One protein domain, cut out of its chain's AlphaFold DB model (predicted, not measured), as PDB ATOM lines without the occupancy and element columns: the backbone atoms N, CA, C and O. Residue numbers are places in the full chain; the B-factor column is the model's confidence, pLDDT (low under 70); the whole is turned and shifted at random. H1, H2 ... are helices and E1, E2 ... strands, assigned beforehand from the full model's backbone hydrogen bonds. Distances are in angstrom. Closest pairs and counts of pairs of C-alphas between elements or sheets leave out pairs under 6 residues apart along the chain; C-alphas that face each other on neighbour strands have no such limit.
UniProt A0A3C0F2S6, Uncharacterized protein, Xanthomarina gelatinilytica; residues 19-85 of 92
ATOM      1  N   LYS A  19     -37.230  -2.934   6.377       78.56
ATOM      2  CA  LYS A  19     -38.202  -1.825   6.342       78.56
ATOM      3  C   LYS A  19     -37.668  -0.505   6.928       78.56
ATOM      4  O   LYS A  19     -37.920   0.555   6.366       78.56
ATOM      5  N   GLU A  20     -36.917  -0.557   8.024       84.81
ATOM      6  CA  GLU A  20     -36.334   0.620   8.683       84.81
ATOM      7  C   GLU A  20     -35.197   1.225   7.844       84.81
ATOM      8  O   GLU A  20     -35.076   2.446   7.746       84.81
ATOM      9  N   ILE A  21     -34.398   0.376   7.185       83.31
ATOM     10  CA  ILE A  21     -33.322   0.798   6.275       83.31
ATOM     11  C   ILE A  21     -33.917   1.537   5.072       83.31
ATOM     12  O   ILE A  21     -33.494   2.649   4.759       83.31
ATOM     13  N   ILE A  22     -34.938   0.951   4.442       85.69
ATOM     14  CA  ILE A  22     -35.637   1.533   3.287       85.69
ATOM     15  C   ILE A  22     -36.199   2.907   3.647       85.69
ATOM     16  O   ILE A  22     -35.946   3.880   2.938       85.69
ATOM     17  N   GLN A  23     -36.916   3.019   4.769       90.19
ATOM     18  CA  GLN A  23     -37.490   4.300   5.178       90.19
ATOM     19  C   GLN A  23     -36.416   5.367   5.394       90.19
ATOM     20  O   GLN A  23     -36.550   6.474   4.878       90.19
ATOM     21  N   LYS A  24     -35.328   5.020   6.090       90.06
ATOM     22  CA  LYS A  24     -34.228   5.944   6.383       90.06
ATOM     23  C   LYS A  24     -33.581   6.527   5.122       90.06
ATOM     24  O   LYS A  24     -33.222   7.701   5.124       90.06
ATOM     25  N   TYR A  25     -33.365   5.713   4.090       88.75
ATOM     26  CA  TYR A  25     -32.604   6.134   2.908       88.75
ATOM     27  C   TYR A  25     -33.464   6.686   1.768       88.75
ATOM     28  O   TYR A  25     -32.915   7.326   0.873       88.75
ATOM     29  N   ILE A  26     -34.776   6.444   1.771       91.31
ATOM     30  CA  ILE A  26     -35.637   6.746   0.617       91.31
ATOM     31  C   ILE A  26     -36.690   7.807   0.943       91.31
ATOM     32  O   ILE A  26     -36.970   8.671   0.112       91.31
ATOM     33  N   VAL A  27     -37.290   7.776   2.135       94.19
ATOM     34  CA  VAL A  27     -38.406   8.675   2.456       94.19
ATOM     35  C   VAL A  27     -37.915  10.119   2.552       94.19
ATOM     36  O   VAL A  27     -36.934  10.416   3.227       94.19
ATOM     37  N   GLY A  28     -38.618  11.025   1.867       96.06
ATOM     38  CA  GLY A  28     -38.290  12.454   1.828       96.06
ATOM     39  C   GLY A  28     -37.200  12.830   0.822       96.06
ATOM     40  O   GLY A  28     -36.930  14.016   0.637       96.06
ATOM     41  N   GLN A  29     -36.605  11.854   0.134       96.69
ATOM     42  CA  GLN A  29     -35.594  12.122  -0.878       96.69
ATOM     43  C   GLN A  29     -36.200  12.627  -2.185       96.69
ATOM     44  O   GLN A  29     -37.268  12.193  -2.620       96.69
ATOM     45  N   LYS A  30     -35.463  13.518  -2.853       97.50
ATOM     46  CA  LYS A  30     -35.785  13.994  -4.199       97.50
ATOM     47  C   LYS A  30     -35.067  13.164  -5.254       97.50
ATOM     48  O   LYS A  30     -33.928  12.733  -5.058       97.50
ATOM     49  N   ILE A  31     -35.727  12.997  -6.398       97.88
ATOM     50  CA  ILE A  31     -35.112  12.437  -7.601       97.88
ATOM     51  C   ILE A  31     -34.150  13.480  -8.173       97.88
ATOM     52  O   ILE A  31     -34.559  14.581  -8.534       97.88
ATOM     53  N   LYS A  32     -32.872  13.113  -8.261       97.94
ATOM     54  CA  LYS A  32     -31.799  13.926  -8.838       97.94
ATOM     55  C   LYS A  32     -31.676  13.715 -10.345       97.94
ATOM     56  O   LYS A  32     -31.410  14.665 -11.076       97.94
ATOM     57  N   SER A  33     -31.841  12.481 -10.819       97.88
ATOM     58  CA  SER A  33     -31.809  12.174 -12.252       97.88
ATOM     59  C   SER A  33     -32.542  10.888 -12.596       97.88
ATOM     60  O   SER A  33     -32.629   9.979 -11.775       97.88
ATOM     61  N   VAL A  34     -32.999  10.812 -13.845       97.25
ATOM     62  CA  VAL A  34     -33.582   9.618 -14.465       97.25
ATOM     63  C   VAL A  34     -32.896   9.421 -15.813       97.25
ATOM     64  O   VAL A  34     -32.904  10.338 -16.638       97.25
ATOM     65  N   LYS A  35     -32.239   8.277 -16.016       96.56
ATOM     66  CA  LYS A  35     -31.468   7.975 -17.235       96.56
ATOM     67  C   LYS A  35     -31.552   6.490 -17.548       96.56
ATOM     68  O   LYS A  35     -31.615   5.685 -16.633       96.56
ATOM     69  N   TRP A  36     -31.491   6.113 -18.820       95.69
ATOM     70  CA  TRP A  36     -31.238   4.714 -19.167       95.69
ATOM     71  C   TRP A  36     -29.809   4.335 -18.778       95.69
ATOM     72  O   TRP A  36     -28.893   5.155 -18.916       95.69
ATOM     73  N   LEU A  37     -29.616   3.108 -18.286       93.88
ATOM     74  CA  LEU A  37     -28.272   2.584 -18.068       93.88
ATOM     75  C   LEU A  37     -27.466   2.610 -19.368       93.88
ATOM     76  O   LEU A  37     -27.999   2.530 -20.472       93.88
ATOM     77  N   THR A  38     -26.148   2.714 -19.236       95.12
ATOM     78  CA  THR A  38     -25.276   2.516 -20.396       95.12
ATOM     79  C   THR A  38     -25.187   1.021 -20.711       95.12
ATOM     80  O   THR A  38     -25.224   0.219 -19.774       95.12
ATOM     81  N   PRO A  39     -25.006   0.619 -21.984       95.69
ATOM     82  CA  PRO A  39     -24.819  -0.789 -22.337       95.69
ATOM     83  C   PRO A  39     -23.682  -1.453 -21.554       95.69
ATOM     84  O   PRO A  39     -23.841  -2.560 -21.058       95.69
ATOM     85  N   LYS A  40     -22.568  -0.730 -21.356       94.75
ATOM     86  CA  LYS A  40     -21.435  -1.202 -20.553       94.75
ATOM     87  C   LYS A  40     -21.850  -1.521 -19.121       94.75
ATOM     88  O   LYS A  40     -21.508  -2.575 -18.621       94.75
ATOM     89  N   ARG A  41     -22.603  -0.631 -18.472       91.69
ATOM     90  CA  ARG A  41     -23.032  -0.837 -17.087       91.69
ATOM     91  C   ARG A  41     -24.087  -1.934 -16.956       91.69
ATOM     92  O   ARG A  41     -24.025  -2.714 -16.020       91.69
ATOM     93  N   ALA A  42     -25.026  -2.013 -17.899       90.94
ATOM     94  CA  ALA A  42     -25.993  -3.106 -17.943       90.94
ATOM     95  C   ALA A  42     -25.286  -4.469 -18.062       90.94
ATOM     96  O   ALA A  42     -25.621  -5.389 -17.326       90.94
ATOM     97  N   SER A  43     -24.258  -4.567 -18.907       92.25
ATOM     98  CA  SER A  43     -23.480  -5.795 -19.079       92.25
ATOM     99  C   SER A  43     -22.552  -6.087 -17.893       92.25
ATOM    100  O   SER A  43     -22.625  -7.173 -17.327       92.25
ATOM    101  N   ASP A  44     -21.724  -5.124 -17.479       93.44
ATOM    102  CA  ASP A  44     -20.685  -5.325 -16.460       93.44
ATOM    103  C   ASP A  44     -21.272  -5.490 -15.042       93.44
ATOM    104  O   ASP A  44     -20.782  -6.321 -14.278       93.44
ATOM    105  N   ASP A  45     -22.307  -4.714 -14.685       88.75
ATOM    106  CA  ASP A  45     -22.860  -4.705 -13.320       88.75
ATOM    107  C   ASP A  45     -24.032  -5.685 -13.163       88.75
ATOM    108  O   ASP A  45     -24.189  -6.281 -12.098       88.75
ATOM    109  N   LEU A  46     -24.886  -5.808 -14.189       86.75
ATOM    110  CA  LEU A  46     -26.143  -6.568 -14.110       86.75
ATOM    111  C   LEU A  46     -26.142  -7.844 -14.961       86.75
ATOM    112  O   LEU A  46     -27.008  -8.692 -14.773       86.75
ATOM    113  N   GLY A  47     -25.199  -7.993 -15.897       89.75
ATOM    114  CA  GLY A  47     -25.203  -9.099 -16.855       89.75
ATOM    115  C   GLY A  47     -26.362  -9.039 -17.856       89.75
ATOM    116  O   GLY A  47     -26.787 -10.078 -18.351       89.75
ATOM    117  N   TRP A  48     -26.918  -7.854 -18.121       88.75
ATOM    118  CA  TRP A  48     -28.096  -7.681 -18.976       88.75
ATOM    119  C   TRP A  48     -27.734  -7.113 -20.351       88.75
ATOM    120  O   TRP A  48     -26.944  -6.174 -20.468       88.75
ATOM    121  N   ASP A  49     -28.407  -7.618 -21.386       88.94
ATOM    122  CA  ASP A  49     -28.260  -7.152 -22.776       88.94
ATOM    123  C   ASP A  49     -29.135  -5.925 -23.104       88.94
ATOM    124  O   ASP A  49     -29.042  -5.334 -24.182       88.94
ATOM    125  N   TYR A  50     -29.989  -5.507 -22.165       88.50
ATOM    126  CA  TYR A  50     -30.907  -4.374 -22.289       88.50
ATOM    127  C   TYR A  50     -30.690  -3.354 -21.165       88.50
ATOM    128  O   TYR A  50     -30.156  -3.669 -20.103       88.50
ATOM    129  N   GLN A  51     -31.075  -2.098 -21.408       93.12
ATOM    130  CA  GLN A  51     -30.774  -0.979 -20.513       93.12
ATOM    131  C   GLN A  51     -32.031  -0.535 -19.752       93.12
ATOM    132  O   GLN A  51     -32.857   0.188 -20.313       93.12
ATOM    133  N   PRO A  52     -32.196  -0.936 -18.480       90.75
ATOM    134  CA  PRO A  52     -33.292  -0.471 -17.635       90.75
ATOM    135  C   PRO A  52     -33.086   0.991 -17.217       90.75
ATOM    136  O   PRO A  52     -31.998   1.564 -17.371       90.75
ATOM    137  N   VAL A  53     -34.146   1.613 -16.692       93.19
ATOM    138  CA  VAL A  53     -34.076   2.994 -16.206       93.19
ATOM    139  C   VAL A  53     -33.345   2.981 -14.878       93.19
ATOM    140  O   VAL A  53     -33.664   2.199 -13.991       93.19
ATOM    141  N   GLU A  54     -32.378   3.868 -14.736       94.81
ATOM    142  CA  GLU A  54     -31.784   4.210 -13.464       94.81
ATOM    143  C   GLU A  54     -32.401   5.510 -12.947       94.81
ATOM    144  O   GLU A  54     -32.400   6.547 -13.622       94.81
ATOM    145  N   ILE A  55     -32.894   5.457 -11.715       96.88
ATOM    146  CA  ILE A  55     -33.337   6.626 -10.961       96.88
ATOM    147  C   ILE A  55     -32.309   6.879  -9.866       96.88
ATOM    148  O   ILE A  55     -32.057   6.008  -9.042       96.88
ATOM    149  N   THR A  56     -31.728   8.072  -9.823       96.62
ATOM    150  CA  THR A  56     -30.771   8.468  -8.781       96.62
ATOM    151  C   THR A  56     -31.406   9.503  -7.870       96.62
ATOM    152  O   THR A  56     -31.947  10.504  -8.343       96.62
ATOM    153  N   LEU A  57     -31.308   9.291  -6.563       97.38
ATOM    154  CA  LEU A  57     -31.747  10.223  -5.531       97.38
ATOM    155  C   LEU A  57     -30.632  11.217  -5.166       97.38
ATOM    156  O   LEU A  57     -29.451  10.980  -5.423       97.38
ATOM    157  N   GLU A  58     -30.982  12.338  -4.533       97.62
ATOM    158  CA  GLU A  58     -29.992  13.354  -4.122       97.62
ATOM    159  C   GLU A  58     -28.913  12.824  -3.166       97.62
ATOM    160  O   GLU A  58     -27.768  13.269  -3.231       97.62
ATOM    161  N   ASN A  59     -29.248  11.838  -2.333       94.38
ATOM    162  CA  ASN A  59     -28.315  11.173  -1.419       94.38
ATOM    163  C   ASN A  59     -27.454  10.089  -2.093       94.38
ATOM    164  O   ASN A  59     -26.730   9.377  -1.404       94.38
ATOM    165  N   GLY A  60     -27.533   9.949  -3.418       94.75
ATOM    166  CA  GLY A  60     -26.726   9.003  -4.187       94.75
ATOM    167  C   GLY A  60     -27.275   7.578  -4.234       94.75
ATOM    168  O   GLY A  60     -26.659   6.734  -4.881       94.75
ATOM    169  N   VAL A  61     -28.422   7.300  -3.606       95.25
ATOM    170  CA  VAL A  61     -29.105   6.011  -3.771       95.25
ATOM    171  C   VAL A  61     -29.613   5.892  -5.205       95.25
ATOM    172  O   VAL A  61     -30.213   6.833  -5.732       95.25
ATOM    173  N   THR A  62     -29.378   4.746  -5.833       94.75
ATOM    174  CA  THR A  62     -29.860   4.442  -7.185       94.75
ATOM    175  C   THR A  62     -30.888   3.326  -7.159       94.75
ATOM    176  O   THR A  62     -30.750   2.390  -6.378       94.75
ATOM    177  N   PHE A  63     -31.884   3.404  -8.038       93.94
ATOM    178  CA  PHE A  63     -32.864   2.351  -8.280       93.94
ATOM    179  C   PHE A  63     -32.790   1.882  -9.721       93.94
ATOM    180  O   PHE A  63     -32.808   2.710 -10.634       93.94
ATOM    181  N   VAL A  64     -32.776   0.565  -9.903       92.56
ATOM    182  CA  VAL A  64     -32.912  -0.088 -11.203       92.56
ATOM    183  C   VAL A  64     -34.038  -1.120 -11.104       92.56
ATOM    184  O   VAL A  64     -33.926  -2.046 -10.300       92.56
ATOM    185  N   PRO A  65     -35.139  -0.976 -11.864       88.62
ATOM    186  CA  PRO A  65     -36.184  -1.989 -11.905       88.62
ATOM    187  C   PRO A  65     -35.624  -3.310 -12.431       88.62
ATOM    188  O   PRO A  65     -34.954  -3.328 -13.463       88.62
ATOM    189  N   SER A  66     -35.931  -4.404 -11.739       84.56
ATOM    190  CA  SER A  66     -35.539  -5.754 -12.132       84.56
ATOM    191  C   SER A  66     -36.758  -6.633 -12.362       84.56
ATOM    192  O   SER A  66     -37.665  -6.694 -11.529       84.56
ATOM    193  N   ALA A  67     -36.740  -7.334 -13.488       73.38
ATOM    194  CA  ALA A  67     -37.708  -8.350 -13.864       73.38
ATOM    195  C   ALA A  67     -36.939  -9.533 -14.465       73.38
ATOM    196  O   ALA A  67     -37.032  -9.795 -15.660       73.38
ATOM    197  N   ASP A  68     -36.109 -10.178 -13.647       65.19
ATOM    198  CA  ASP A  68     -35.481 -11.447 -14.021       65.19
ATOM    199  C   ASP A  68     -36.266 -12.649 -13.454       65.19
ATOM    200  O   ASP A  68     -37.147 -12.511 -12.591       65.19
ATOM    201  N   ASP A  69     -35.936 -13.834 -13.966       58.53
ATOM    202  CA  ASP A  69     -36.598 -15.102 -13.657       58.53
ATOM    203  C   ASP A  69     -36.177 -15.715 -12.300       58.53
ATOM    204  O   ASP A  69     -36.511 -16.865 -12.011       58.53
ATOM    205  N   GLU A  70     -35.507 -14.965 -11.415       65.56
ATOM    206  CA  GLU A  70     -35.029 -15.455 -10.109       65.56
ATOM    207  C   GLU A  70     -36.041 -15.294  -8.954       65.56
ATOM    208  O   GLU A  70     -35.725 -15.513  -7.784       65.56
ATOM    209  N   GLY A  71     -37.303 -14.972  -9.259       56.81
ATOM    210  CA  GLY A  71     -38.380 -14.859  -8.258       56.81
ATOM    211  C   GLY A  71     -38.876 -13.433  -7.997       56.81
ATOM    212  O   GLY A  71     -39.679 -13.215  -7.083       56.81
ATOM    213  N   ASN A  72     -38.467 -12.491  -8.848       61.44
ATOM    214  CA  ASN A  72     -38.732 -11.051  -8.763       61.44
ATOM    215  C   ASN A  72     -40.184 -10.668  -9.067       61.44
ATOM    216  O   ASN A  72     -40.603  -9.568  -8.721       61.44
ATOM    217  N   GLN A  73     -40.933 -11.559  -9.728       62.47
ATOM    218  CA  GLN A  73     -42.342 -11.438 -10.128       62.47
ATOM    219  C   GLN A  73     -42.833  -9.994 -10.357       62.47
ATOM    220  O   GLN A  73     -42.627  -9.456 -11.436       62.47
ATOM    221  N   ALA A  74     -43.476  -9.359  -9.369       56.84
ATOM    222  CA  ALA A  74     -44.076  -8.021  -9.477       56.84
ATOM    223  C   ALA A  74     -43.069  -6.850  -9.628       56.84
ATOM    224  O   ALA A  74     -43.473  -5.691  -9.542       56.84
ATOM    225  N   GLY A  75     -41.788  -7.146  -9.869       68.69
ATOM    226  CA  GLY A  75     -40.712  -6.185 -10.073       68.69
ATOM    227  C   GLY A  75     -39.957  -5.926  -8.776       68.69
ATOM    228  O   GLY A  75     -40.363  -5.091  -7.970       68.69
ATOM    229  N   ALA A  76     -38.844  -6.634  -8.571       84.38
ATOM    230  CA  ALA A  76     -37.875  -6.226  -7.561       84.38
ATOM    231  C   ALA A  76     -37.169  -4.934  -8.018       84.38
ATOM    232  O   ALA A  76     -37.210  -4.561  -9.195       84.38
ATOM    233  N   ILE A  77     -36.557  -4.211  -7.083       88.25
ATOM    234  CA  ILE A  77     -35.775  -3.011  -7.402       88.25
ATOM    235  C   ILE A  77     -34.371  -3.202  -6.855       88.25
ATOM    236  O   ILE A  77     -34.185  -3.337  -5.645       88.25
ATOM    237  N   PHE A  78     -33.381  -3.172  -7.735       90.06
ATOM    238  CA  PHE A  78     -31.984  -3.185  -7.330       90.06
ATOM    239  C   PHE A  78     -31.561  -1.807  -6.836       90.06
ATOM    240  O   PHE A  78     -31.982  -0.777  -7.373       90.06
ATOM    241  N   THR A  79     -30.721  -1.796  -5.804       91.38
ATOM    242  CA  THR A  79     -30.140  -0.590  -5.219       91.38
ATOM    243  C   THR A  79     -28.630  -0.724  -5.055       91.38
ATOM    244  O   THR A  79     -28.079  -1.820  -5.080       91.38
ATOM    245  N   ASN A  80     -27.948   0.402  -4.855       91.12
ATOM    246  CA  ASN A  80     -26.521   0.440  -4.534       91.12
ATOM    247  C   ASN A  80     -26.227   0.432  -3.018       91.12
ATOM    248  O   ASN A  80     -25.105   0.735  -2.607       91.12
ATOM    249  N   LEU A  81     -27.211   0.120  -2.168       89.62
ATOM    250  CA  LEU A  81     -26.999  -0.020  -0.726       89.62
ATOM    251  C   LEU A  81     -26.328  -1.364  -0.425       89.62
ATOM    252  O   LEU A  81     -26.909  -2.415  -0.673       89.62
ATOM    253  N   VAL A  82     -25.141  -1.328   0.187       87.00
ATOM    254  CA  VAL A  82     -24.364  -2.534   0.544       87.00
ATOM    255  C   VAL A  82     -25.176  -3.516   1.394       87.00
ATOM    256  O   VAL A  82     -25.158  -4.715   1.137       87.00
ATOM    257  N   ASP A  83     -25.930  -3.004   2.371       86.25
ATOM    258  CA  ASP A  83     -26.716  -3.832   3.295       86.25
ATOM    259  C   ASP A  83     -28.117  -4.187   2.755       86.25
ATOM    260  O   ASP A  83     -28.848  -4.949   3.390       86.25
ATOM    261  N   LEU A  84     -28.533  -3.611   1.618       87.06
ATOM    262  CA  LEU A  84     -29.854  -3.839   1.024       87.06
ATOM    263  C   LEU A  84     -29.830  -3.681  -0.511       87.06
ATOM    264  O   LEU A  84     -30.461  -2.771  -1.057       87.06
ATOM    265  N   PRO A  85     -29.114  -4.561  -1.226       88.19
ATOM    266  CA  PRO A  85     -28.923  -4.436  -2.671       88.19
ATOM    267  C   PRO A  85     -30.202  -4.697  -3.474       88.19
ATOM    268  O   PRO A  85     -30.291  -4.296  -4.629       88.19
TER     269      PRO A  85
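Overview. This is residues 19 to 85 of the 92 residues of an uncharacterized protein of Xanthomarina gelatinilytica (UniProt A0A3C0F2S6). A twisted sheet of four antiparallel strands makes the body, with one short helix beyond each end of its long edge strand E1: H1 near where E1 begins, H2 near where it ends. Neither helix covers a face of the sheet. The 67 printed residues hold two named helices and four named strands, in the order H1 E1 H2 E2 E3 E4; the sheet's order is E1 - E2 - E3 - E4, and the class is mixed, helices and strands. The whole is compact, with a radius of gyration of the C-alphas of 12.3 A and spans of 33 by 26 by 20 A.

Arrangement. Look first at E1, residues 31 to 36, and E2, residues 53 to 57, antiparallel at 161 degrees; N 54 and O 35 are 2.7 A apart, within hydrogen-bond range. E2 and E3, residues 62 to 66, form a hairpin at 150 degrees, with N 63 and O 55 2.8 A apart. E3 and E4, residues 76 to 79, form another at 152 degrees, with N 78 and O 64 2.9 A apart. E2 E3 E4 are a meander, each strand the antiparallel neighbour of the one before. The pairing of E3 is staggered: residues 62 to 63 pair with E2, 63 to 66 with E4. H1, residues 19 to 26, and H2, residues 39 to 46, are apart and not on the sheet, H2 only just, with 4 pairs of C-alphas within 10 A. In H1 and H2 every O i to N i+4 pair is within hydrogen-bond range.

Along the chain. Find C-alpha 31 at (-35.112, 12.437, -7.601); E1 runs 14.4 A from there. E2 measures 13.1 A, E3 12.7 A. H1 begins at C-alpha 19, (-38.202, -1.825, 6.342), and E4 ends at C-alpha 79, (-30.140, -0.590, -5.219).

Size, cuts and confidence. The C-alphas of Glu 20 and Asp 49, the two farthest apart, are 33.4 A apart. The printed part has no cut and no long link. Look at residues 68 to 75 for pLDDT under 70.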